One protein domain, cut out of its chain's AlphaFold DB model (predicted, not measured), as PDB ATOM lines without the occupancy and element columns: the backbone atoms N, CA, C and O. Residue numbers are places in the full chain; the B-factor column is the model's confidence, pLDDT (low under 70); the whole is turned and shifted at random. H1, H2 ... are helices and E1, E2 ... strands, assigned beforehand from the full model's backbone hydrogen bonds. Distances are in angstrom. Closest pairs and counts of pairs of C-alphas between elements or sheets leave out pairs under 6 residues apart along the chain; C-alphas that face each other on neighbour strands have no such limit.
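Overview. This is residues 5 to 37 and 185 to 325 of the 336 residues of the protein "SWIM-type domain-containing protein" of Haloplanus rubicundus (UniProt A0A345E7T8). Little here is regular: amid long loops, a strongly twisted mixed sheet, E3-E2-E4-E5-E6, runs through the middle, with H4 across it and H2 over E3. Of 174 printed residues, 65 are in five named helices and six named strands, E1-H1-E2-H2-E3-E4-E5-E6-H3-H4-H5. It is compact, radius of gyration of the C-alphas 15.4 A, spanning 45 by 40 by 34 A.

Arrangement. E1, residues 16 to 18, pairs with no named strand. E2, 193 to 200, H2, 206 to 212, and E3, 220 to 222, form a strand-helix-strand unit, its strands parallel. E4, 246 to 252, E5, 258 to 264, and E6, 267 to 270, form an antiparallel meander. Find N 221 to O 198, N 251 to O 259 and N 269 to O 262, each 2.9 A. H4, 285 to 296, is on the sheet.

Along the chain. Find C-alpha 16 at (-22.132, 19.840, 2.620). Pass H1, 185 to 188, and H3, 273 to 276, to H5, 320 to 325, ending at (-28.382, 22.713, -24.216).

Size, cuts and confidence. Residues 38 to 184 are cut out; C-alphas 37 and 185 are 34.8 A apart.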
ATOM      1  N   HIS A   5     -16.311  18.740  -0.359       88.88
ATOM      2  CA  HIS A   5     -16.944  19.605   0.633       88.88
ATOM      3  C   HIS A   5     -17.334  20.944   0.006       88.88
ATOM      4  O   HIS A   5     -16.491  21.671  -0.522       88.88
ATOM      5  N   ILE A   6     -18.620  21.273   0.075       89.00
ATOM      6  CA  ILE A   6     -19.156  22.573  -0.313       89.00
ATOM      7  C   ILE A   6     -19.431  23.365   0.962       89.00
ATOM      8  O   ILE A   6     -20.245  22.974   1.799       89.00
ATOM      9  N   HIS A   7     -18.734  24.483   1.114       86.50
ATOM     10  CA  HIS A   7     -18.895  25.364   2.264       86.50
ATOM     11  C   HIS A   7     -20.037  26.352   2.024       86.50
ATOM     12  O   HIS A   7     -20.203  26.865   0.914       86.50
ATOM     13  N   ALA A   8     -20.822  26.614   3.068       81.44
ATOM     14  CA  ALA A   8     -21.766  27.721   3.062       81.44
ATOM     15  C   ALA A   8     -21.030  29.060   3.232       81.44
ATOM     16  O   ALA A   8     -19.871  29.101   3.650       81.44
ATOM     17  N   SER A   9     -21.726  30.158   2.940       78.38
ATOM     18  CA  SER A   9     -21.257  31.525   3.202       78.38
ATOM     19  C   SER A   9     -20.995  31.762   4.698       78.38
ATOM     20  O   SER A   9     -20.038  32.437   5.076       78.38
ATOM     21  N   SER A  10     -21.831  31.168   5.553       81.88
ATOM     22  CA  SER A  10     -21.740  31.244   7.010       81.88
ATOM     23  C   SER A  10     -20.845  30.149   7.587       81.88
ATOM     24  O   SER A  10     -21.082  28.960   7.379       81.88
ATOM     25  N   SER A  11     -19.881  30.544   8.425       79.69
ATOM     26  CA  SER A  11     -19.020  29.616   9.173       79.69
ATOM     27  C   SER A  11     -19.753  28.833  10.270       79.69
ATOM     28  O   SER A  11     -19.164  27.939  10.872       79.69
ATOM     29  N   MET A  12     -21.009  29.184  10.571       86.12
ATOM     30  CA  MET A  12     -21.835  28.484  11.563       86.12
ATOM     31  C   MET A  12     -22.497  27.225  10.990       86.12
ATOM     32  O   MET A  12     -22.959  26.379  11.753       86.12
ATOM     33  N   LEU A  13     -22.559  27.093   9.661       90.56
ATOM     34  CA  LEU A  13     -23.152  25.932   9.007       90.56
ATOM     35  C   LEU A  13     -22.083  24.850   8.775       90.56
ATOM     36  O   LEU A  13     -20.949  25.179   8.411       90.56
ATOM     37  N   PRO A  14     -22.412  23.559   8.962       92.25
ATOM     38  CA  PRO A  14     -21.533  22.475   8.538       92.25
ATOM     39  C   PRO A  14     -21.305  22.526   7.018       92.25
ATOM     40  O   PRO A  14     -22.124  23.052   6.265       92.25
ATOM     41  N   SER A  15     -20.189  21.966   6.549       92.62
ATOM     42  CA  SER A  15     -19.988  21.769   5.109       92.62
ATOM     43  C   SER A  15     -20.951  20.712   4.577       92.62
ATOM     44  O   SER A  15     -21.137  19.685   5.224       92.62
ATOM     45  N   LEU A  16     -21.451  20.895   3.359       94.19
ATOM     46  CA  LEU A  16     -22.132  19.840   2.620       94.19
ATOM     47  C   LEU A  16     -21.087  18.908   1.989       94.19
ATOM     48  O   LEU A  16     -20.392  19.310   1.056       94.19
ATOM     49  N   GLY A  17     -20.958  17.687   2.506       93.19
ATOM     50  CA  GLY A  17     -20.100  16.652   1.927       93.19
ATOM     51  C   GLY A  17     -20.823  15.908   0.808       93.19
ATOM     52  O   GLY A  17     -21.737  15.138   1.084       93.19
ATOM     53  N   LEU A  18     -20.415  16.132  -0.444       93.31
ATOM     54  CA  LEU A  18     -20.971  15.435  -1.603       93.31
ATOM     55  C   LEU A  18     -20.170  14.157  -1.894       93.31
ATOM     56  O   LEU A  18     -18.947  14.256  -2.082       93.31
ATOM     57  N   PRO A  19     -20.819  12.979  -1.948       93.12
ATOM     58  CA  PRO A  19     -20.180  11.771  -2.449       93.12
ATOM     59  C   PRO A  19     -19.940  11.870  -3.967       93.12
ATOM     60  O   PRO A  19     -20.565  12.704  -4.631       93.12
ATOM     61  N   PRO A  20     -19.050  11.028  -4.520       92.25
ATOM     62  CA  PRO A  20     -18.708  11.037  -5.943       92.25
ATOM     63  C   PRO A  20     -19.920  11.024  -6.891       92.25
ATOM     64  O   PRO A  20     -19.993  11.878  -7.775       92.25
ATOM     65  N   GLY A  21     -20.926  10.175  -6.639       90.62
ATOM     66  CA  GLY A  21     -22.135  10.071  -7.473       90.62
ATOM     67  C   GLY A  21     -23.044  11.313  -7.468       90.62
ATOM     68  O   GLY A  21     -23.865  11.500  -8.369       90.62
ATOM     69  N   SER A  22     -22.873  12.220  -6.497       92.25
ATOM     70  CA  SER A  22     -23.580  13.510  -6.451       92.25
ATOM     71  C   SER A  22     -22.923  14.598  -7.309       92.25
ATOM     72  O   SER A  22     -23.510  15.678  -7.485       92.25
ATOM     73  N   LEU A  23     -21.698  14.378  -7.797       91.06
ATOM     74  CA  LEU A  23     -20.945  15.351  -8.590       91.06
ATOM     75  C   LEU A  23     -21.452  15.421 -10.039       91.06
ATOM     76  O   LEU A  23     -22.326  14.661 -10.445       91.06
ATOM     77  N   ALA A  24     -20.958  16.415 -10.778       87.19
ATOM     78  CA  ALA A  24     -21.179  16.490 -12.220       87.19
ATOM     79  C   ALA A  24     -20.352  15.402 -12.906       87.19
ATOM     80  O   ALA A  24     -19.228  15.179 -12.477       87.19
ATOM     81  N   ASP A  25     -20.843  14.823 -13.994       85.31
ATOM     82  CA  ASP A  25     -20.102  13.860 -14.825       85.31
ATOM     83  C   ASP A  25     -18.735  14.381 -15.311       85.31
ATOM     84  O   ASP A  25     -17.775  13.625 -15.427       85.31
ATOM     85  N   ILE A  26     -18.619  15.692 -15.528       85.00
ATOM     86  CA  ILE A  26     -17.370  16.374 -15.895       85.00
ATOM     87  C   ILE A  26     -16.387  16.583 -14.728       85.00
ATOM     88  O   ILE A  26     -15.273  17.070 -14.944       85.00
ATOM     89  N   ASP A  27     -16.785  16.318 -13.481       88.12
ATOM     90  CA  ASP A  27     -15.904  16.466 -12.321       88.12
ATOM     91  C   ASP A  27     -14.897  15.308 -12.286       88.12
ATOM     92  O   ASP A  27     -15.268  14.146 -12.363       88.12
ATOM     93  N   ALA A  28     -13.606  15.605 -12.118       87.88
ATOM     94  CA  ALA A  28     -12.565  14.575 -12.081       87.88
ATOM     95  C   ALA A  28     -12.705  13.590 -10.902       87.88
ATOM     96  O   ALA A  28     -12.087  12.528 -10.920       87.88
ATOM     97  N   ALA A  29     -13.457  13.962  -9.861       90.50
ATOM     98  CA  ALA A  29     -13.779  13.099  -8.730       90.50
ATOM     99  C   ALA A  29     -15.157  12.427  -8.856       90.50
ATOM    100  O   ALA A  29     -15.577  11.769  -7.905       90.50
ATOM    101  N   TYR A  30     -15.872  12.626  -9.969       89.62
ATOM    102  CA  TYR A  30     -17.116  11.919 -10.244       89.62
ATOM    103  C   TYR A  30     -16.843  10.433 -10.420       89.62
ATOM    104  O   TYR A  30     -15.960  10.023 -11.171       89.62
ATOM    105  N   ASP A  31     -17.620   9.646  -9.695       89.94
ATOM    106  CA  ASP A  31     -17.621   8.196  -9.748       89.94
ATOM    107  C   ASP A  31     -19.034   7.764  -9.364       89.94
ATOM    108  O   ASP A  31     -19.557   8.215  -8.344       89.94
ATOM    109  N   TYR A  32     -19.677   6.986 -10.224       90.69
ATOM    110  CA  TYR A  32     -21.046   6.531 -10.026       90.69
ATOM    111  C   TYR A  32     -21.138   5.051 -10.368       90.69
ATOM    112  O   TYR A  32     -20.830   4.648 -11.494       90.69
ATOM    113  N   ASP A  33     -21.609   4.262  -9.410       89.75
ATOM    114  CA  ASP A  33     -21.798   2.826  -9.553       89.75
ATOM    115  C   ASP A  33     -23.292   2.476  -9.514       89.75
ATOM    116  O   ASP A  33     -23.942   2.539  -8.474       89.75
ATOM    117  N   VAL A  34     -23.834   2.053 -10.660       88.44
ATOM    118  CA  VAL A  34     -25.247   1.661 -10.816       88.44
ATOM    119  C   VAL A  34     -25.658   0.512  -9.881       88.44
ATOM    120  O   VAL A  34     -26.850   0.356  -9.610       88.44
ATOM    121  N   GLU A  35     -24.719  -0.313  -9.408       86.94
ATOM    122  CA  GLU A  35     -25.020  -1.451  -8.534       86.94
ATOM    123  C   GLU A  35     -25.124  -1.062  -7.057       86.94
ATOM    124  O   GLU A  35     -25.899  -1.683  -6.323       86.94
ATOM    125  N   THR A  36     -24.360  -0.061  -6.609       88.25
ATOM    126  CA  THR A  36     -24.270   0.303  -5.184       88.25
ATOM    127  C   THR A  36     -24.873   1.655  -4.849       88.25
ATOM    128  O   THR A  36     -25.333   1.847  -3.723       88.25
ATOM    129  N   ASP A  37     -24.858   2.591  -5.792       90.62
ATOM    130  CA  ASP A  37     -25.368   3.937  -5.585       90.62
ATOM    131  C   ASP A  37     -26.869   4.012  -5.907       90.62
ATOM    132  O   ASP A  37     -27.384   3.248  -6.735       90.62
ATOM    133  N   ASP A 185     -46.086  33.207  -9.134       60.50
ATOM    134  CA  ASP A 185     -45.093  32.538  -8.278       60.50
ATOM    135  C   ASP A 185     -45.299  32.818  -6.793       60.50
ATOM    136  O   ASP A 185     -45.044  31.954  -5.948       60.50
ATOM    137  N   HIS A 186     -45.744  34.036  -6.479       60.31
ATOM    138  CA  HIS A 186     -46.007  34.427  -5.106       60.31
ATOM    139  C   HIS A 186     -47.137  33.589  -4.497       60.31
ATOM    140  O   HIS A 186     -47.016  33.197  -3.336       60.31
ATOM    141  N   ASP A 187     -48.156  33.248  -5.289       71.94
ATOM    142  CA  ASP A 187     -49.319  32.473  -4.850       71.94
ATOM    143  C   ASP A 187     -48.922  31.019  -4.563       71.94
ATOM    144  O   ASP A 187     -49.329  30.419  -3.566       71.94
ATOM    145  N   LEU A 188     -48.044  30.449  -5.397       80.12
ATOM    146  CA  LEU A 188     -47.527  29.091  -5.198       80.12
ATOM    147  C   LEU A 188     -46.663  28.972  -3.937       80.12
ATOM    148  O   LEU A 188     -46.662  27.918  -3.295       80.12
ATOM    149  N   LEU A 189     -45.929  30.030  -3.588       84.94
ATOM    150  CA  LEU A 189     -45.056  30.080  -2.413       84.94
ATOM    151  C   LEU A 189     -45.734  30.679  -1.166       84.94
ATOM    152  O   LEU A 189     -45.086  30.832  -0.133       84.94
ATOM    153  N   GLU A 190     -47.026  31.010  -1.230       84.25
ATOM    154  CA  GLU A 190     -47.783  31.460  -0.056       84.25
ATOM    155  C   GLU A 190     -48.022  30.297   0.919       84.25
ATOM    156  O   GLU A 190     -47.832  30.431   2.130       84.25
ATOM    157  N   TYR A 191     -48.385  29.129   0.380       83.94
ATOM    158  CA  TYR A 191     -48.718  27.923   1.153       83.94
ATOM    159  C   TYR A 191     -47.694  26.793   1.007       83.94
ATOM    160  O   TYR A 191     -47.830  25.741   1.638       83.94
ATOM    161  N   ASN A 192     -46.674  26.992   0.174       92.62
ATOM    162  CA  ASN A 192     -45.547  26.081   0.019       92.62
ATOM    163  C   ASN A 192     -44.240  26.861   0.180       92.62
ATOM    164  O   ASN A 192     -44.185  28.059  -0.060       92.62
ATOM    165  N   GLY A 193     -43.158  26.190   0.548       94.94
ATOM    166  CA  GLY A 193     -41.880  26.850   0.769       94.94
ATOM    167  C   GLY A 193     -40.695  25.931   0.552       94.94
ATOM    168  O   GLY A 193     -40.802  24.708   0.622       94.94
ATOM    169  N   PHE A 194     -39.545  26.544   0.316       97.25
ATOM    170  CA  PHE A 194     -38.251  25.886   0.242       97.25
ATOM    171  C   PHE A 194     -37.383  26.435   1.371       97.25
ATOM    172  O   PHE A 194     -36.838  27.537   1.288       97.25
ATOM    173  N   VAL A 195     -37.295  25.669   2.455       97.75
ATOM    174  CA  VAL A 195     -36.701  26.101   3.717       97.75
ATOM    175  C   VAL A 195     -35.286  25.555   3.839       97.75
ATOM    176  O   VAL A 195     -35.057  24.347   3.736       97.75
ATOM    177  N   GLY A 196     -34.320  26.441   4.068       97.69
ATOM    178  CA  GLY A 196     -32.947  26.041   4.355       97.69
ATOM    179  C   GLY A 196     -32.817  25.523   5.785       97.69
ATOM    180  O   GLY A 196     -33.093  26.256   6.736       97.69
ATOM    181  N   VAL A 197     -32.379  24.276   5.956       97.81
ATOM    182  CA  VAL A 197     -32.284  23.625   7.271       97.81
ATOM    183  C   VAL A 197     -30.966  22.878   7.448       97.81
ATOM    184  O   VAL A 197     -30.286  22.538   6.480       97.81
ATOM    185  N   ILE A 198     -30.619  22.583   8.701       97.50
ATOM    186  CA  ILE A 198     -29.654  21.537   9.037       97.50
ATOM    187  C   ILE A 198     -30.420  20.257   9.343       97.50
ATOM    188  O   ILE A 198     -31.194  20.212  10.301       97.50
ATOM    189  N   VAL A 199     -30.170  19.219   8.551       96.50
ATOM    190  CA  VAL A 199     -30.673  17.870   8.812       96.50
ATOM    191  C   VAL A 199     -29.643  17.120   9.647       96.50
ATOM    192  O   VAL A 199     -28.458  17.108   9.315       96.50
ATOM    193  N   LEU A 200     -30.097  16.530  10.747       96.25
ATOM    194  CA  LEU A 200     -29.303  15.749  11.687       96.25
ATOM    195  C   LEU A 200     -29.643  14.261  11.601       96.25
ATOM    196  O   LEU A 200     -30.780  13.897  11.288       96.25
ATOM    197  N   ASP A 201     -28.679  13.427  11.989       91.56
ATOM    198  CA  ASP A 201     -28.940  12.023  12.303       91.56
ATOM    199  C   ASP A 201     -29.977  11.875  13.432       91.56
ATOM    200  O   ASP A 201     -30.068  12.752  14.307       91.56
ATOM    201  N   PRO A 202     -30.699  10.739  13.480       86.88
ATOM    202  CA  PRO A 202     -31.661  10.420  14.539       86.88
ATOM    203  C   PRO A 202     -31.117  10.584  15.964       86.88
ATOM    204  O   PRO A 202     -31.837  11.029  16.860       86.88
ATOM    205  N   ASP A 203     -29.834  10.272  16.160       89.06
ATOM    206  CA  ASP A 203     -29.187  10.234  17.474       89.06
ATOM    207  C   ASP A 203     -28.816  11.618  18.031       89.06
ATOM    208  O   ASP A 203     -28.457  11.746  19.203       89.06
ATOM    209  N   HIS A 204     -28.901  12.675  17.220       92.12
ATOM    210  CA  HIS A 204     -28.520  14.022  17.642       92.12
ATOM    211  C   HIS A 204     -29.722  14.829  18.136       92.12
ATOM    212  O   HIS A 204     -30.816  14.768  17.579       92.12
ATOM    213  N   ASP A 205     -29.530  15.623  19.189       94.88
ATOM    214  CA  ASP A 205     -30.546  16.542  19.708       94.88
ATOM    215  C   ASP A 205     -30.529  17.894  18.968       94.88
ATOM    216  O   ASP A 205     -29.519  18.604  19.052       94.88
ATOM    217  N   PRO A 206     -31.622  18.287  18.275       96.75
ATOM    218  CA  PRO A 206     -31.668  19.538  17.521       96.75
ATOM    219  C   PRO A 206     -31.418  20.785  18.366       96.75
ATOM    220  O   PRO A 206     -30.670  21.668  17.949       96.75
ATOM    221  N   GLU A 207     -31.995  20.849  19.567       97.00
ATOM    222  CA  GLU A 207     -31.868  22.003  20.463       97.00
ATOM    223  C   GLU A 207     -30.426  22.187  20.950       97.00
ATOM    224  O   GLU A 207     -29.900  23.301  21.000       97.00
ATOM    225  N   THR A 208     -29.756  21.089  21.291       97.00
ATOM    226  CA  THR A 208     -28.350  21.108  21.703       97.00
ATOM    227  C   THR A 208     -27.436  21.487  20.548       97.00
ATOM    228  O   THR A 208     -26.636  22.411  20.703       97.00
ATOM    229  N   TYR A 209     -27.617  20.879  19.372       96.38
ATOM    230  CA  TYR A 209     -26.841  21.216  18.177       96.38
ATOM    231  C   TYR A 209     -26.990  22.694  17.789       96.38
ATOM    232  O   TYR A 209     -26.004  23.374  17.490       96.38
ATOM    233  N   ALA A 210     -28.226  23.202  17.807       96.81
ATOM    234  CA  ALA A 210     -28.537  24.586  17.473       96.81
ATOM    235  C   ALA A 210     -27.863  25.564  18.444       96.81
ATOM    236  O   ALA A 210     -27.214  26.516  18.012       96.81
ATOM    237  N   ARG A 211     -27.947  25.293  19.752       96.56
ATOM    238  CA  ARG A 211     -27.324  26.114  20.801       96.56
ATOM    239  C   ARG A 211     -25.804  26.165  20.670       96.56
ATOM    240  O   ARG A 211     -25.226  27.241  20.780       96.56
ATOM    241  N   GLU A 212     -25.164  25.025  20.417       95.31
ATOM    242  CA  GLU A 212     -23.706  24.924  20.265       95.31
ATOM    243  C   GLU A 212     -23.175  25.706  19.060       95.31
ATOM    244  O   GLU A 212     -22.058  26.219  19.105       95.31
ATOM    245  N   ARG A 213     -23.977  25.831  17.995       93.19
ATOM    246  CA  ARG A 213     -23.611  26.556  16.768       93.19
ATOM    247  C   ARG A 213     -24.274  27.921  16.611       93.19
ATOM    248  O   ARG A 213     -24.109  28.545  15.567       93.19
ATOM    249  N   ASN A 214     -24.987  28.399  17.632       94.56
ATOM    250  CA  ASN A 214     -25.728  29.663  17.593       94.56
ATOM    251  C   ASN A 214     -26.691  29.755  16.385       94.56
ATOM    252  O   ASN A 214     -26.776  30.779  15.705       94.56
ATOM    253  N   LEU A 215     -27.399  28.659  16.104       95.56
ATOM    254  CA  LEU A 215     -28.402  28.555  15.043       95.56
ATOM    255  C   LEU A 215     -29.820  28.634  15.637       95.56
ATOM    256  O   LEU A 215     -30.035  28.206  16.772       95.56
ATOM    257  N   PRO A 216     -30.824  29.127  14.888       95.94
ATOM    258  CA  PRO A 216     -32.219  29.020  15.305       95.94
ATOM    259  C   PRO A 216     -32.658  27.548  15.318       95.94
ATOM    260  O   PRO A 216     -32.636  26.894  14.275       95.94
ATOM    261  N   SER A 217     -33.098  27.032  16.472       95.69
ATOM    262  CA  SER A 217     -33.430  25.605  16.626       95.69
ATOM    263  C   SER A 217     -34.538  25.124  15.690       95.69
ATOM    264  O   SER A 217     -34.489  23.994  15.222       95.69
ATOM    265  N   ARG A 218     -35.469  26.005  15.304       95.56
ATOM    266  CA  ARG A 218     -36.535  25.694  14.332       95.56
ATOM    267  C   ARG A 218     -36.042  25.265  12.940       95.56
ATOM    268  O   ARG A 218     -36.799  24.631  12.214       95.56
ATOM    269  N   TYR A 219     -34.801  25.597  12.569       97.31
ATOM    270  CA  TYR A 219     -34.186  25.192  11.293       97.31
ATOM    271  C   TYR A 219     -33.167  24.061  11.457       97.31
ATOM    272  O   TYR A 219     -32.400  23.778  10.539       97.31
ATOM    273  N   VAL A 220     -33.137  23.421  12.622       97.69
ATOM    274  CA  VAL A 220     -32.343  22.225  12.885       97.69
ATOM    275  C   VAL A 220     -33.330  21.093  13.134       97.69
ATOM    276  O   VAL A 220     -34.158  21.173  14.037       97.69
ATOM    277  N   VAL A 221     -33.298  20.057  12.304       96.69
ATOM    278  CA  VAL A 221     -34.304  18.986  12.308       96.69
ATOM    279  C   VAL A 221     -33.625  17.627  12.256       96.69
ATOM    280  O   VAL A 221     -32.584  17.484  11.619       96.69
ATOM    281  N   ARG A 222     -34.207  16.608  12.898       95.56
ATOM    282  CA  ARG A 222     -33.779  15.226  12.654       95.56
ATOM    283  C   ARG A 222     -34.383  14.744  11.351       95.56
ATOM    284  O   ARG A 222     -35.535  15.053  11.047       95.56
ATOM    285  N   GLU A 223     -33.642  13.929  10.618       93.69
ATOM    286  CA  GLU A 223     -34.144  13.335   9.381       93.69
ATOM    287  C   GLU A 223     -35.451  12.548   9.589       93.69
ATOM    288  O   GLU A 223     -36.387  12.692   8.805       93.69
ATOM    289  N   GLN A 224     -35.562  11.795  10.689       91.62
ATOM    290  CA  GLN A 224     -36.764  11.021  11.031       91.62
ATOM    291  C   GLN A 224     -38.025  11.880  11.261       91.62
ATOM    292  O   GLN A 224     -39.147  11.380  11.185       91.62
ATOM    293  N   ASP A 225     -37.862  13.178  11.547       93.00
ATOM    294  CA  ASP A 225     -38.988  14.086  11.785       93.00
ATOM    295  C   ASP A 225     -39.589  14.607  10.463       93.00
ATOM    296  O   ASP A 225     -40.721  15.117  10.444       93.00
ATOM    297  N   LEU A 226     -38.862  14.447   9.349       93.44
ATOM    298  CA  LEU A 226     -39.323  14.750   7.995       93.44
ATOM    299  C   LEU A 226     -40.329  13.705   7.505       93.44
ATOM    300  O   LEU A 226     -40.402  12.584   8.000       93.44
ATOM    301  N   SER A 227     -41.133  14.059   6.504       92.19
ATOM    302  CA  SER A 227     -42.154  13.160   5.961       92.19
ATOM    303  C   SER A 227     -41.575  11.917   5.288       92.19
ATOM    304  O   SER A 227     -42.272  10.907   5.264       92.19
ATOM    305  N   SER A 228     -40.345  11.959   4.760       82.88
ATOM    306  CA  SER A 228     -39.675  10.758   4.239       82.88
ATOM    307  C   SER A 228     -39.264   9.802   5.357       82.88
ATOM    308  O   SER A 228     -39.509   8.616   5.232       82.88
ATOM    309  N   GLY A 229     -38.763  10.303   6.489       77.81
ATOM    310  CA  GLY A 229     -38.356   9.459   7.619       77.81
ATOM    311  C   GLY A 229     -39.507   8.813   8.406       77.81
ATOM    312  O   GLY A 229     -39.259   8.060   9.343       77.81
ATOM    313  N   LYS A 230     -40.767   9.101   8.049       82.75
ATOM    314  CA  LYS A 230     -41.979   8.553   8.693       82.75
ATOM    315  C   LYS A 230     -42.558   7.328   7.984       82.75
ATOM    316  O   LYS A 230     -43.588   6.812   8.417       82.75
ATOM    317  N   VAL A 231     -41.954   6.909   6.880       79.56
ATOM    318  CA  VAL A 231     -42.435   5.839   6.001       79.56
ATOM    319  C   VAL A 231     -41.247   4.989   5.576       79.56
ATOM    320  O   VAL A 231     -40.190   5.534   5.282       79.56
ATOM    321  N   GLU A 232     -41.414   3.667   5.550       71.75
ATOM    322  CA  GLU A 232     -40.311   2.738   5.260       71.75
ATOM    323  C   GLU A 232     -39.736   2.934   3.848       71.75
ATOM    324  O   GLU A 232     -38.552   2.712   3.631       71.75
ATOM    325  N   GLU A 233     -40.550   3.383   2.889       73.38
ATOM    326  CA  GLU A 233     -40.139   3.604   1.498       73.38
ATOM    327  C   GLU A 233     -39.603   5.024   1.216       73.38
ATOM    328  O   GLU A 233     -39.394   5.400   0.055       73.38
ATOM    329  N   GLY A 234     -39.452   5.857   2.247       74.56
ATOM    330  CA  GLY A 234     -38.903   7.202   2.116       74.56
ATOM    331  C   GLY A 234     -37.389   7.179   1.932       74.56
ATOM    332  O   GLY A 234     -36.693   6.455   2.628       74.56
ATOM    333  N   ALA A 235     -36.877   8.010   1.021       83.62
ATOM    334  CA  ALA A 235     -35.435   8.111   0.830       83.62
ATOM    335  C   ALA A 235     -34.767   8.841   1.999       83.62
ATOM    336  O   ALA A 235     -35.201   9.934   2.395       83.62
ATOM    337  N   HIS A 236     -33.668   8.271   2.480       88.38
ATOM    338  CA  HIS A 236     -32.807   8.863   3.499       88.38
ATOM    339  C   HIS A 236     -31.567   9.502   2.868       88.38
ATOM    340  O   HIS A 236     -31.047   9.045   1.855       88.38
ATOM    341  N   SER A 237     -31.042  10.558   3.482       90.00
ATOM    342  CA  SER A 237     -29.842  11.266   3.020       90.00
ATOM    343  C   SER A 237     -28.627  10.336   2.979       90.00
ATOM    344  O   SER A 237     -27.792  10.449   2.082       90.00
ATOM    345  N   SER A 238     -28.555   9.388   3.916       88.25
ATOM    346  CA  SER A 238     -27.500   8.378   4.002       88.25
ATOM    347  C   SER A 238     -27.516   7.382   2.838       88.25
ATOM    348  O   SER A 238     -26.445   6.956   2.410       88.25
ATOM    349  N   GLU A 239     -28.685   7.064   2.269       89.00
ATOM    350  CA  GLU A 239     -28.798   6.231   1.059       89.00
ATOM    351  C   GLU A 239     -28.137   6.917  -0.137       89.00
ATOM    352  O   GLU A 239     -27.492   6.269  -0.948       89.00
ATOM    353  N   TYR A 240     -28.216   8.248  -0.190       90.88
ATOM    354  CA  TYR A 240     -27.532   9.102  -1.167       90.88
ATOM    355  C   TYR A 240     -26.099   9.431  -0.755       90.88
ATOM    356  O   TYR A 240     -25.487  10.339  -1.311       90.88
ATOM    357  N   GLY A 241     -25.563   8.725   0.242       90.44
ATOM    358  CA  GLY A 241     -24.202   8.877   0.727       90.44
ATOM    359  C   GLY A 241     -23.911  10.228   1.375       90.44
ATOM    360  O   GLY A 241     -22.738  10.545   1.556       90.44
ATOM    361  N   LEU A 242     -24.908  11.047   1.724       92.19
ATOM    362  CA  LEU A 242     -24.689  12.344   2.372       92.19
ATOM    363  C   LEU A 242     -24.331  12.149   3.850       92.19
ATOM    364  O   LEU A 242     -24.982  11.382   4.556       92.19
ATOM    365  N   ASP A 243     -23.311  12.868   4.323       91.12
ATOM    366  CA  ASP A 243     -22.973  12.869   5.751       91.12
ATOM    367  C   ASP A 243     -23.874  13.856   6.488       91.12
ATOM    368  O   ASP A 243     -23.949  15.029   6.111       91.12
ATOM    369  N   LEU A 244     -24.509  13.403   7.565       93.56
ATOM    370  CA  LEU A 244     -25.203  14.277   8.499       93.56
ATOM    371  C   LEU A 244     -24.233  14.668   9.634       93.56
ATOM    372  O   LEU A 244     -23.368  13.879  10.020       93.56
ATOM    373  N   PRO A 245     -24.296  15.906  10.158       95.00
ATOM    374  CA  PRO A 245     -25.248  16.971   9.845       95.00
ATOM    375  C   PRO A 245     -25.010  17.634   8.473       95.00
ATOM    376  O   PRO A 245     -23.897  18.070   8.182       95.00
ATOM    377  N   ALA A 246     -26.067  17.810   7.675       95.69
ATOM    378  CA  ALA A 246     -25.983  18.420   6.343       95.69
ATOM    379  C   ALA A 246     -26.868  19.671   6.218       95.69
ATOM    380  O   ALA A 246     -28.025  19.639   6.648       95.69
ATOM    381  N   PRO A 247     -26.380  20.764   5.594       96.81
ATOM    382  CA  PRO A 247     -27.233  21.881   5.211       96.81
ATOM    383  C   PRO A 247     -27.987  21.530   3.920       96.81
ATOM    384  O   PRO A 247     -27.376  21.420   2.854       96.81
ATOM    385  N   LEU A 248     -29.302  21.350   4.011       97.06
ATOM    386  CA  LEU A 248     -30.159  20.898   2.910       97.06
ATOM    387  C   LEU A 248     -31.358  21.829   2.720       97.06
ATOM    388  O   LEU A 248     -31.739  22.574   3.625       97.06
ATOM    389  N   LEU A 249     -31.956  21.771   1.531       97.62
ATOM    390  CA  LEU A 249     -33.241  22.408   1.261       97.62
ATOM    391  C   LEU A 249     -34.352  21.405   1.567       97.62
ATOM    392  O   LEU A 249     -34.339  20.284   1.055       97.62
ATOM    393  N   VAL A 250     -35.317  21.808   2.384       97.75
ATOM    394  CA  VAL A 250     -36.529  21.034   2.653       97.75
ATOM    395  C   VAL A 250     -37.709  21.775   2.053       97.75
ATOM    396  O   VAL A 250     -37.939  22.941   2.357       97.75
ATOM    397  N   GLY A 251     -38.459  21.091   1.195       97.38
ATOM    398  CA  GLY A 251     -39.738  21.606   0.736       97.38
ATOM    399  C   GLY A 251     -40.803  21.385   1.803       97.38
ATOM    400  O   GLY A 251     -40.961  20.260   2.286       97.38
ATOM    401  N   GLU A 252     -41.518  22.446   2.157       96.25
ATOM    402  CA  GLU A 252     -42.691  22.437   3.027       96.25
ATOM    403  C   GLU A 252     -43.926  22.716   2.176       96.25
ATOM    404  O   GLU A 252     -43.919  23.623   1.348       96.25
ATOM    405  N   TYR A 253     -44.970  21.909   2.335       94.50
ATOM    406  CA  TYR A 253     -46.122  21.936   1.435       94.50
ATOM    407  C   TYR A 253     -47.416  22.178   2.199       94.50
ATOM    408  O   TYR A 253     -47.518  21.808   3.370       94.50
ATOM    409  N   ALA A 254     -48.439  22.683   1.506       88.75
ATOM    410  CA  ALA A 254     -49.754  22.985   2.078       88.75
ATOM    411  C   ALA A 254     -50.395  21.800   2.835       88.75
ATOM    412  O   ALA A 254     -51.154  21.984   3.783       88.75
ATOM    413  N   SER A 255     -50.044  20.558   2.477       86.25
ATOM    414  CA  SER A 255     -50.469  19.345   3.191       86.25
ATOM    415  C   SER A 255     -49.824  19.149   4.573       86.25
ATOM    416  O   SER A 255     -50.105  18.154   5.239       86.25
ATOM    417  N   GLY A 256     -48.907  20.026   4.984       89.38
ATOM    418  CA  GLY A 256     -48.041  19.861   6.155       89.38
ATOM    419  C   GLY A 256     -46.898  18.862   5.941       89.38
ATOM    420  O   GLY A 256     -46.172  18.533   6.880       89.38
ATOM    421  N   SER A 257     -46.739  18.339   4.722       93.19
ATOM    422  CA  SER A 257     -45.650  17.418   4.391       93.19
ATOM    423  C   SER A 257     -44.331  18.176   4.244       93.19
ATOM    424  O   SER A 257     -44.316  19.315   3.783       93.19
ATOM    425  N   ARG A 258     -43.222  17.536   4.625       95.69
ATOM    426  CA  ARG A 258     -41.869  18.107   4.590       95.69
ATOM    427  C   ARG A 258     -40.904  17.093   3.990       95.69
ATOM    428  O   ARG A 258     -40.692  16.041   4.590       95.69
ATOM    429  N   TYR A 259     -40.332  17.378   2.825       95.94
ATOM    430  CA  TYR A 259     -39.424  16.457   2.128       95.94
ATOM    431  C   TYR A 259     -38.099  17.138   1.802       95.94
ATOM    432  O   TYR A 259     -38.091  18.246   1.264       95.94
ATOM    433  N   SER A 260     -36.990  16.458   2.085       95.69
ATOM    434  CA  SER A 260     -35.663  16.909   1.672       95.69
ATOM    435  C   SER A 260     -35.523  16.856   0.155       95.69
ATOM    436  O   SER A 260     -36.014  15.940  -0.510       95.69
ATOM    437  N   LEU A 261     -34.808  17.836  -0.382       96.69
ATOM    438  CA  LEU A 261     -34.303  17.827  -1.745       96.69
ATOM    439  C   LEU A 261     -32.811  17.485  -1.672       96.69
ATOM    440  O   LEU A 261     -31.993  18.289  -1.224       96.69
ATOM    441  N   LEU A 262     -32.479  16.253  -2.045       96.12
ATOM    442  CA  LEU A 262     -31.163  15.647  -1.868       96.12
ATOM    443  C   LEU A 262     -30.265  15.944  -3.079       96.12
ATOM    444  O   LEU A 262     -30.671  15.658  -4.206       96.12
ATOM    445  N   PRO A 263     -29.053  16.491  -2.887       95.94
ATOM    446  CA  PRO A 263     -28.081  16.668  -3.964       95.94
ATOM    447  C   PRO A 263     -27.609  15.336  -4.554       95.94
ATOM    448  O   PRO A 263     -26.894  14.575  -3.902       95.94
ATOM    449  N   TRP A 264     -27.959  15.084  -5.813       95.12
ATOM    450  CA  TRP A 264     -27.651  13.836  -6.514       95.12
ATOM    451  C   TRP A 264     -27.488  14.066  -8.017       95.12
ATOM    452  O   TRP A 264     -28.166  14.935  -8.558       95.12
ATOM    453  N   SER A 265     -26.592  13.330  -8.687       90.25
ATOM    454  CA  SER A 265     -26.346  13.382 -10.146       90.25
ATOM    455  C   SER A 265     -26.494  14.778 -10.763       90.25
ATOM    456  O   SER A 265     -27.353  15.041 -11.609       90.25
ATOM    457  N   ASP A 266     -25.679  15.706 -10.263       89.81
ATOM    458  CA  ASP A 266     -25.630  17.102 -10.702       89.81
ATOM    459  C   ASP A 266     -26.913  17.952 -10.483       89.81
ATOM    460  O   ASP A 266     -26.903  19.147 -10.784       89.81
ATOM    461  N   GLY A 267     -27.970  17.425  -9.863       95.75
ATOM    462  CA  GLY A 267     -29.207  18.142  -9.520       95.75
ATOM    463  C   GLY A 267     -29.710  17.865  -8.100       95.75
ATOM    464  O   GLY A 267     -28.929  17.551  -7.198       95.75
ATOM    465  N   LEU A 268     -31.028  17.990  -7.912       96.75
ATOM    466  CA  LEU A 268     -31.732  17.602  -6.684       96.75
ATOM    467  C   LEU A 268     -32.739  16.474  -6.948       96.75
ATOM    468  O   LEU A 268     -33.379  16.443  -7.999       96.75
ATOM    469  N   VAL A 269     -32.930  15.589  -5.970       95.25
ATOM    470  CA  VAL A 269     -33.995  14.572  -5.946       95.25
ATOM    471  C   VAL A 269     -34.870  14.777  -4.722       95.25
ATOM    472  O   VAL A 269     -34.373  14.933  -3.609       95.25
ATOM    473  N   CYS A 270     -36.185  14.758  -4.899       95.69
ATOM    474  CA  CYS A 270     -37.115  14.780  -3.779       95.69
ATOM    475  C   CYS A 270     -37.144  13.432  -3.053       95.69
ATOM    476  O   CYS A 270     -37.406  12.398  -3.668       95.69
ATOM    477  N   SER A 271     -36.996  13.456  -1.726       94.44
ATOM    478  CA  SER A 271     -37.008  12.254  -0.881       94.44
ATOM    479  C   SER A 271     -38.384  11.583  -0.726       94.44
ATOM    480  O   SER A 271     -38.536  10.628   0.036       94.44
ATOM    481  N   CYS A 272     -39.422  12.078  -1.410       92.81
ATOM    482  CA  CYS A 272     -40.768  11.535  -1.267       92.81
ATOM    483  C   CYS A 272     -40.863  10.085  -1.800       92.81
ATOM    484  O   CYS A 272     -40.352   9.804  -2.889       92.81
ATOM    485  N   PRO A 273     -41.612   9.188  -1.127       90.06
ATOM    486  CA  PRO A 273     -41.714   7.773  -1.517       90.06
ATOM    487  C   PRO A 273     -42.250   7.544  -2.932       90.06
ATOM    488  O   PRO A 273     -41.969   6.547  -3.598       90.06
ATOM    489  N   PHE A 274     -43.070   8.481  -3.422       90.19
ATOM    490  CA  PHE A 274     -43.569   8.391  -4.785       90.19
ATOM    491  C   PHE A 274     -42.413   8.413  -5.791       90.19
ATOM    492  O   PHE A 274     -42.425   7.587  -6.697       90.19
ATOM    493  N   LYS A 275     -41.411   9.288  -5.616       90.00
ATOM    494  CA  LYS A 275     -40.252   9.403  -6.517       90.00
ATOM    495  C   LYS A 275     -39.386   8.141  -6.499       90.00
ATOM    496  O   LYS A 275     -38.948   7.696  -7.552       90.00
ATOM    497  N   THR A 276     -39.178   7.554  -5.325       82.88
ATOM    498  CA  THR A 276     -38.226   6.451  -5.109       82.88
ATOM    499  C   THR A 276     -38.768   5.084  -5.526       82.88
ATOM    500  O   THR A 276     -37.999   4.177  -5.823       82.88
ATOM    501  N   GLY A 277     -40.094   4.920  -5.604       80.50
ATOM    502  CA  GLY A 277     -40.705   3.602  -5.796       80.50
ATOM    503  C   GLY A 277     -40.545   2.946  -7.178       80.50
ATOM    504  O   GLY A 277     -40.920   1.783  -7.315       80.50
ATOM    505  N   ALA A 278     -40.070   3.649  -8.216       84.94
ATOM    506  CA  ALA A 278     -39.743   3.036  -9.513       84.94
ATOM    507  C   ALA A 278     -38.833   3.935 -10.375       84.94
ATOM    508  O   ALA A 278     -39.016   5.151 -10.366       84.94
ATOM    509  N   PRO A 279     -37.940   3.370 -11.211       84.12
ATOM    510  CA  PRO A 279     -36.962   4.153 -11.981       84.12
ATOM    511  C   PRO A 279     -37.580   5.031 -13.084       84.12
ATOM    512  O   PRO A 279     -37.033   6.065 -13.433       84.12
ATOM    513  N   TRP A 280     -38.758   4.673 -13.603       88.31
ATOM    514  CA  TRP A 280     -39.494   5.489 -14.580       88.31
ATOM    515  C   TRP A 280     -40.321   6.611 -13.931       88.31
ATOM    516  O   TRP A 280     -40.996   7.369 -14.630       88.31
ATOM    517  N   ARG A 281     -40.318   6.738 -12.595       91.81
ATOM    518  CA  ARG A 281     -40.933   7.879 -11.906       91.81
ATOM    519  C   ARG A 281     -39.947   9.036 -11.899       91.81
ATOM    520  O   ARG A 281     -39.280   9.314 -10.908       91.81
ATOM    521  N   VAL A 282     -39.861   9.695 -13.044       94.88
ATOM    522  CA  VAL A 282     -38.920  10.784 -13.331       94.88
ATOM    523  C   VAL A 282     -39.249  12.082 -12.593       94.88
ATOM    524  O   VAL A 282     -38.396  12.951 -12.455       94.88
ATOM    525  N   MET A 283     -40.484  12.225 -12.106       95.56
ATOM    526  CA  MET A 283     -40.934  13.422 -11.403       95.56
ATOM    527  C   MET A 283     -41.992  13.088 -10.349       95.56
ATOM    528  O   MET A 283     -42.829  12.201 -10.533       95.56
ATOM    529  N   CYS A 284     -41.996  13.827  -9.242       96.19
ATOM    530  CA  CYS A 284     -43.099  13.854  -8.281       96.19
ATOM    531  C   CYS A 284     -43.778  15.233  -8.269       96.19
ATOM    532  O   CYS A 284     -43.260  16.192  -8.836       96.19
ATOM    533  N   LYS A 285     -44.919  15.369  -7.578       96.25
ATOM    534  CA  LYS A 285     -45.630  16.659  -7.497       96.25
ATOM    535  C   LYS A 285     -44.798  17.796  -6.890       96.25
ATOM    536  O   LYS A 285     -44.984  18.947  -7.260       96.25
ATOM    537  N   HIS A 286     -43.866  17.471  -5.997       96.94
ATOM    538  CA  HIS A 286     -42.968  18.442  -5.376       96.94
ATOM    539  C   HIS A 286     -41.907  18.952  -6.356       96.94
ATOM    540  O   HIS A 286     -41.627  20.145  -6.413       96.94
ATOM    541  N   GLU A 287     -41.347  18.052  -7.166       97.81
ATOM    542  CA  GLU A 287     -40.416  18.405  -8.240       97.81
ATOM    543  C   GLU A 287     -41.123  19.161  -9.370       97.81
ATOM    544  O   GLU A 287     -40.531  20.057  -9.968       97.81
ATOM    545  N   LEU A 288     -42.400  18.862  -9.628       97.88
ATOM    546  CA  LEU A 288     -43.225  19.664 -10.528       97.88
ATOM    547  C   LEU A 288     -43.404  21.090  -9.990       97.88
ATOM    548  O   LEU A 288     -43.143  22.035 -10.721       97.88
ATOM    549  N   LEU A 289     -43.769  21.259  -8.711       96.38
ATOM    550  CA  LEU A 289     -43.867  22.586  -8.084       96.38
ATOM    551  C   LEU A 289     -42.545  23.359  -8.192       96.38
ATOM    552  O   LEU A 289     -42.541  24.506  -8.624       96.38
ATOM    553  N   ALA A 290     -41.429  22.707  -7.857       97.50
ATOM    554  CA  ALA A 290     -40.088  23.266  -8.008       97.50
ATOM    555  C   ALA A 290     -39.800  23.703  -9.453       97.50
ATOM    556  O   ALA A 290     -39.275  24.790  -9.662       97.50
ATOM    557  N   SER A 291     -40.187  22.897 -10.445       98.00
ATOM    558  CA  SER A 291     -40.019  23.232 -11.865       98.00
ATOM    559  C   SER A 291     -40.816  24.483 -12.248       98.00
ATOM    560  O   SER A 291     -40.280  25.366 -12.904       98.00
ATOM    561  N   ILE A 292     -42.068  24.602 -11.805       96.25
ATOM    562  CA  ILE A 292     -42.912  25.768 -12.112       96.25
ATOM    563  C   ILE A 292     -42.316  27.048 -11.513       96.25
ATOM    564  O   ILE A 292     -42.104  28.014 -12.239       96.25
ATOM    565  N   VAL A 293     -41.956  27.014 -10.223       95.38
ATOM    566  CA  VAL A 293     -41.336  28.151  -9.516       95.38
ATOM    567  C   VAL A 293     -40.030  28.581 -10.189       95.38
ATOM    568  O   VAL A 293     -39.755  29.766 -10.346       95.38
ATOM    569  N   LEU A 294     -39.202  27.624 -10.604       96.12
ATOM    570  CA  LEU A 294     -37.927  27.913 -11.260       96.12
ATOM    571  C   LEU A 294     -38.079  28.462 -12.676       96.12
ATOM    572  O   LEU A 294     -37.268  29.292 -13.088       96.12
ATOM    573  N   GLY A 295     -39.086  27.993 -13.413       95.38
ATOM    574  CA  GLY A 295     -39.386  28.472 -14.757       95.38
ATOM    575  C   GLY A 295     -39.726  29.955 -14.767       95.38
ATOM    576  O   GLY A 295     -39.165  30.712 -15.552       95.38
ATOM    577  N   ALA A 296     -40.577  30.380 -13.841       92.19
ATOM    578  CA  ALA A 296     -40.995  31.768 -13.733       92.19
ATOM    579  C   ALA A 296     -39.933  32.689 -13.098       92.19
ATOM    580  O   ALA A 296     -39.840  33.859 -13.466       92.19
ATOM    581  N   GLN A 297     -39.045  32.155 -12.252       93.25
ATOM    582  CA  GLN A 297     -37.857  32.874 -11.766       93.25
ATOM    583  C   GLN A 297     -36.670  32.872 -12.743       93.25
ATOM    584  O   GLN A 297     -35.626  33.441 -12.419       93.25
ATOM    585  N   GLU A 298     -36.786  32.200 -13.892       93.50
ATOM    586  CA  GLU A 298     -35.705  32.020 -14.873       93.50
ATOM    587  C   GLU A 298     -34.394  31.506 -14.235       93.50
ATOM    588  O   GLU A 298     -33.287  31.947 -14.550       93.50
ATOM    589  N   SER A 299     -34.510  30.558 -13.299       95.81
ATOM    590  CA  SER A 299     -33.397  30.064 -12.479       95.81
ATOM    591  C   SER A 299     -33.310  28.540 -12.503       95.81
ATOM    592  O   SER A 299     -34.300  27.843 -12.664       95.81
ATOM    593  N   ILE A 300     -32.113  27.994 -12.275       96.56
ATOM    594  CA  ILE A 300     -31.905  26.559 -11.988       96.56
ATOM    595  C   ILE A 300     -31.637  26.288 -10.499       96.56
ATOM    596  O   ILE A 300     -31.408  25.147 -10.092       96.56
ATOM    597  N   PHE A 301     -31.615  27.343  -9.683       97.31
ATOM    598  CA  PHE A 301     -31.398  27.289  -8.242       97.31
ATOM    599  C   PHE A 301     -32.689  27.632  -7.524       97.31
ATOM    600  O   PHE A 301     -33.210  28.733  -7.701       97.31
ATOM    601  N   LEU A 302     -33.170  26.711  -6.693       97.00
ATOM    602  CA  LEU A 302     -34.362  26.949  -5.894       97.00
ATOM    603  C   LEU A 302     -34.142  28.131  -4.944       97.00
ATOM    604  O   LEU A 302     -33.048  28.272  -4.365       97.00
ATOM    605  N   PRO A 303     -35.167  28.984  -4.783       95.38
ATOM    606  CA  PRO A 303     -35.118  30.048  -3.801       95.38
ATOM    607  C   PRO A 303     -35.068  29.442  -2.395       95.38
ATOM    608  O   PRO A 303     -35.536  28.330  -2.159       95.38
ATOM    609  N   VAL A 304     -34.499  30.191  -1.455       95.38
ATOM    610  CA  VAL A 304     -34.681  29.929  -0.023       95.38
ATOM    611  C   VAL A 304     -35.778  30.876   0.429       95.38
ATOM    612  O   VAL A 304     -35.541  32.079   0.523       95.38
ATOM    613  N   THR A 305     -36.986  30.358   0.627       94.69
ATOM    614  CA  THR A 305     -38.144  31.180   1.012       94.69
ATOM    615  C   THR A 305     -38.134  31.502   2.503       94.69
ATOM    616  O   THR A 305     -38.639  32.542   2.909       94.69
ATOM    617  N   ASP A 306     -37.533  30.626   3.314       95.62
ATOM    618  CA  ASP A 306     -37.272  30.836   4.738       95.62
ATOM    619  C   ASP A 306     -36.046  30.016   5.189       95.62
ATOM    620  O   ASP A 306     -35.580  29.113   4.491       95.62
ATOM    621  N   GLY A 307     -35.526  30.291   6.382       95.62
ATOM    622  CA  GLY A 307     -34.492  29.480   7.012       95.62
ATOM    623  C   GLY A 307     -33.062  29.932   6.743       95.62
ATOM    624  O   GLY A 307     -32.748  31.121   6.697       95.62
ATOM    625  N   LEU A 308     -32.162  28.957   6.695       95.88
ATOM    626  CA  LEU A 308     -30.717  29.160   6.637       95.88
ATOM    627  C   LEU A 308     -30.241  29.373   5.191       95.88
ATOM    628  O   LEU A 308     -30.722  28.721   4.268       95.88
ATOM    629  N   ASP A 309     -29.231  30.226   5.000       93.69
ATOM    630  CA  ASP A 309     -28.553  30.383   3.703       93.69
ATOM    631  C   ASP A 309     -27.657  29.169   3.411       93.69
ATOM    632  O   ASP A 309     -26.480  29.112   3.779       93.69
ATOM    633  N   ILE A 310     -28.255  28.146   2.805       94.69
ATOM    634  CA  ILE A 310     -27.592  26.882   2.494       94.69
ATOM    635  C   ILE A 310     -26.761  26.961   1.197       94.69
ATOM    636  O   ILE A 310     -27.058  27.755   0.294       94.69
ATOM    637  N   PRO A 311     -25.735  26.097   1.043       94.31
ATOM    638  CA  PRO A 311     -24.868  26.111  -0.130       94.31
ATOM    639  C   PRO A 311     -25.621  25.961  -1.456       94.31
ATOM    640  O   PRO A 311     -26.606  25.231  -1.552       94.31
ATOM    641  N   TYR A 312     -25.097  26.567  -2.526       91.94
ATOM    642  CA  TYR A 312     -25.721  26.529  -3.856       91.94
ATOM    643  C   TYR A 312     -25.993  25.101  -4.367       91.94
ATOM    644  O   TYR A 312     -26.999  24.868  -5.035       91.94
ATOM    645  N   ARG A 313     -25.138  24.119  -4.028       93.94
ATOM    646  CA  ARG A 313     -25.358  22.717  -4.421       93.94
ATOM    647  C   ARG A 313     -26.542  22.054  -3.736       93.94
ATOM    648  O   ARG A 313     -27.080  21.125  -4.321       93.94
ATOM    649  N   ALA A 314     -26.974  22.551  -2.579       95.88
ATOM    650  CA  ALA A 314     -28.209  22.118  -1.934       95.88
ATOM    651  C   ALA A 314     -29.468  22.718  -2.586       95.88
ATOM    652  O   ALA A 314     -30.576  22.360  -2.211       95.88
ATOM    653  N   ARG A 315     -29.308  23.633  -3.555       96.31
ATOM    654  CA  ARG A 315     -30.411  24.357  -4.211       96.31
ATOM    655  C   ARG A 315     -30.484  24.139  -5.716       96.31
ATOM    656  O   ARG A 315     -31.488  24.479  -6.331       96.31
ATOM    657  N   ARG A 316     -29.432  23.600  -6.331       97.19
ATOM    658  CA  ARG A 316     -29.344  23.453  -7.785       97.19
ATOM    659  C   ARG A 316     -30.184  22.278  -8.278       97.19
ATOM    660  O   ARG A 316     -29.748  21.136  -8.199       97.19
ATOM    661  N   PHE A 317     -31.366  22.579  -8.793       97.75
ATOM    662  CA  PHE A 317     -32.415  21.604  -9.071       97.75
ATOM    663  C   PHE A 317     -32.149  20.735 -10.305       97.75
ATOM    664  O   PHE A 317     -32.417  19.532 -10.286       97.75
ATOM    665  N   VAL A 318     -31.576  21.335 -11.350       97.25
ATOM    666  CA  VAL A 318     -31.230  20.675 -12.616       97.25
ATOM    667  C   VAL A 318     -29.757  20.878 -12.961       97.25
ATOM    668  O   VAL A 318     -29.127  21.843 -12.517       97.25
ATOM    669  N   SER A 319     -29.209  19.971 -13.769       95.50
ATOM    670  CA  SER A 319     -27.840  20.081 -14.275       95.50
ATOM    671  C   SER A 319     -27.673  21.333 -15.154       95.50
ATOM    672  O   SER A 319     -28.439  21.502 -16.110       95.50
ATOM    673  N   PRO A 320     -26.658  22.189 -14.913       94.62
ATOM    674  CA  PRO A 320     -26.343  23.319 -15.792       94.62
ATOM    675  C   PRO A 320     -26.009  22.901 -17.230       94.62
ATOM    676  O   PRO A 320     -26.370  23.596 -18.180       94.62
ATOM    677  N   THR A 321     -25.337  21.760 -17.404       92.69
ATOM    678  CA  THR A 321     -24.959  21.234 -18.723       92.69
ATOM    679  C   THR A 321     -26.198  20.878 -19.543       92.69
ATOM    680  O   THR A 321     -26.315  21.270 -20.703       92.69
ATOM    681  N   VAL A 322     -27.176  20.209 -18.927       94.12
ATOM    682  CA  VAL A 322     -28.456  19.913 -19.590       94.12
ATOM    683  C   VAL A 322     -29.249  21.204 -19.817       94.12
ATOM    684  O   VAL A 322     -29.726  21.432 -20.924       94.12
ATOM    685  N   ALA A 323     -29.351  22.077 -18.810       95.12
ATOM    686  CA  ALA A 323     -30.117  23.322 -18.901       95.12
ATOM    687  C   ALA A 323     -29.625  24.256 -20.019       95.12
ATOM    688  O   ALA A 323     -30.432  24.888 -20.689       95.12
ATOM    689  N   SER A 324     -28.312  24.314 -20.252       93.69
ATOM    690  CA  SER A 324     -27.710  25.154 -21.297       93.69
ATOM    691  C   SER A 324     -27.890  24.632 -22.727       93.69
ATOM    692  O   SER A 324     -27.663  25.382 -23.675       93.69
ATOM    693  N   THR A 325     -28.278  23.366 -22.899       92.62
ATOM    694  CA  THR A 325     -28.382  22.713 -24.216       92.62
ATOM    695  C   THR A 325     -29.798  22.261 -24.558       92.62
ATOM    696  O   THR A 325     -30.107  22.036 -25.729       92.62
TER     697      THR A 325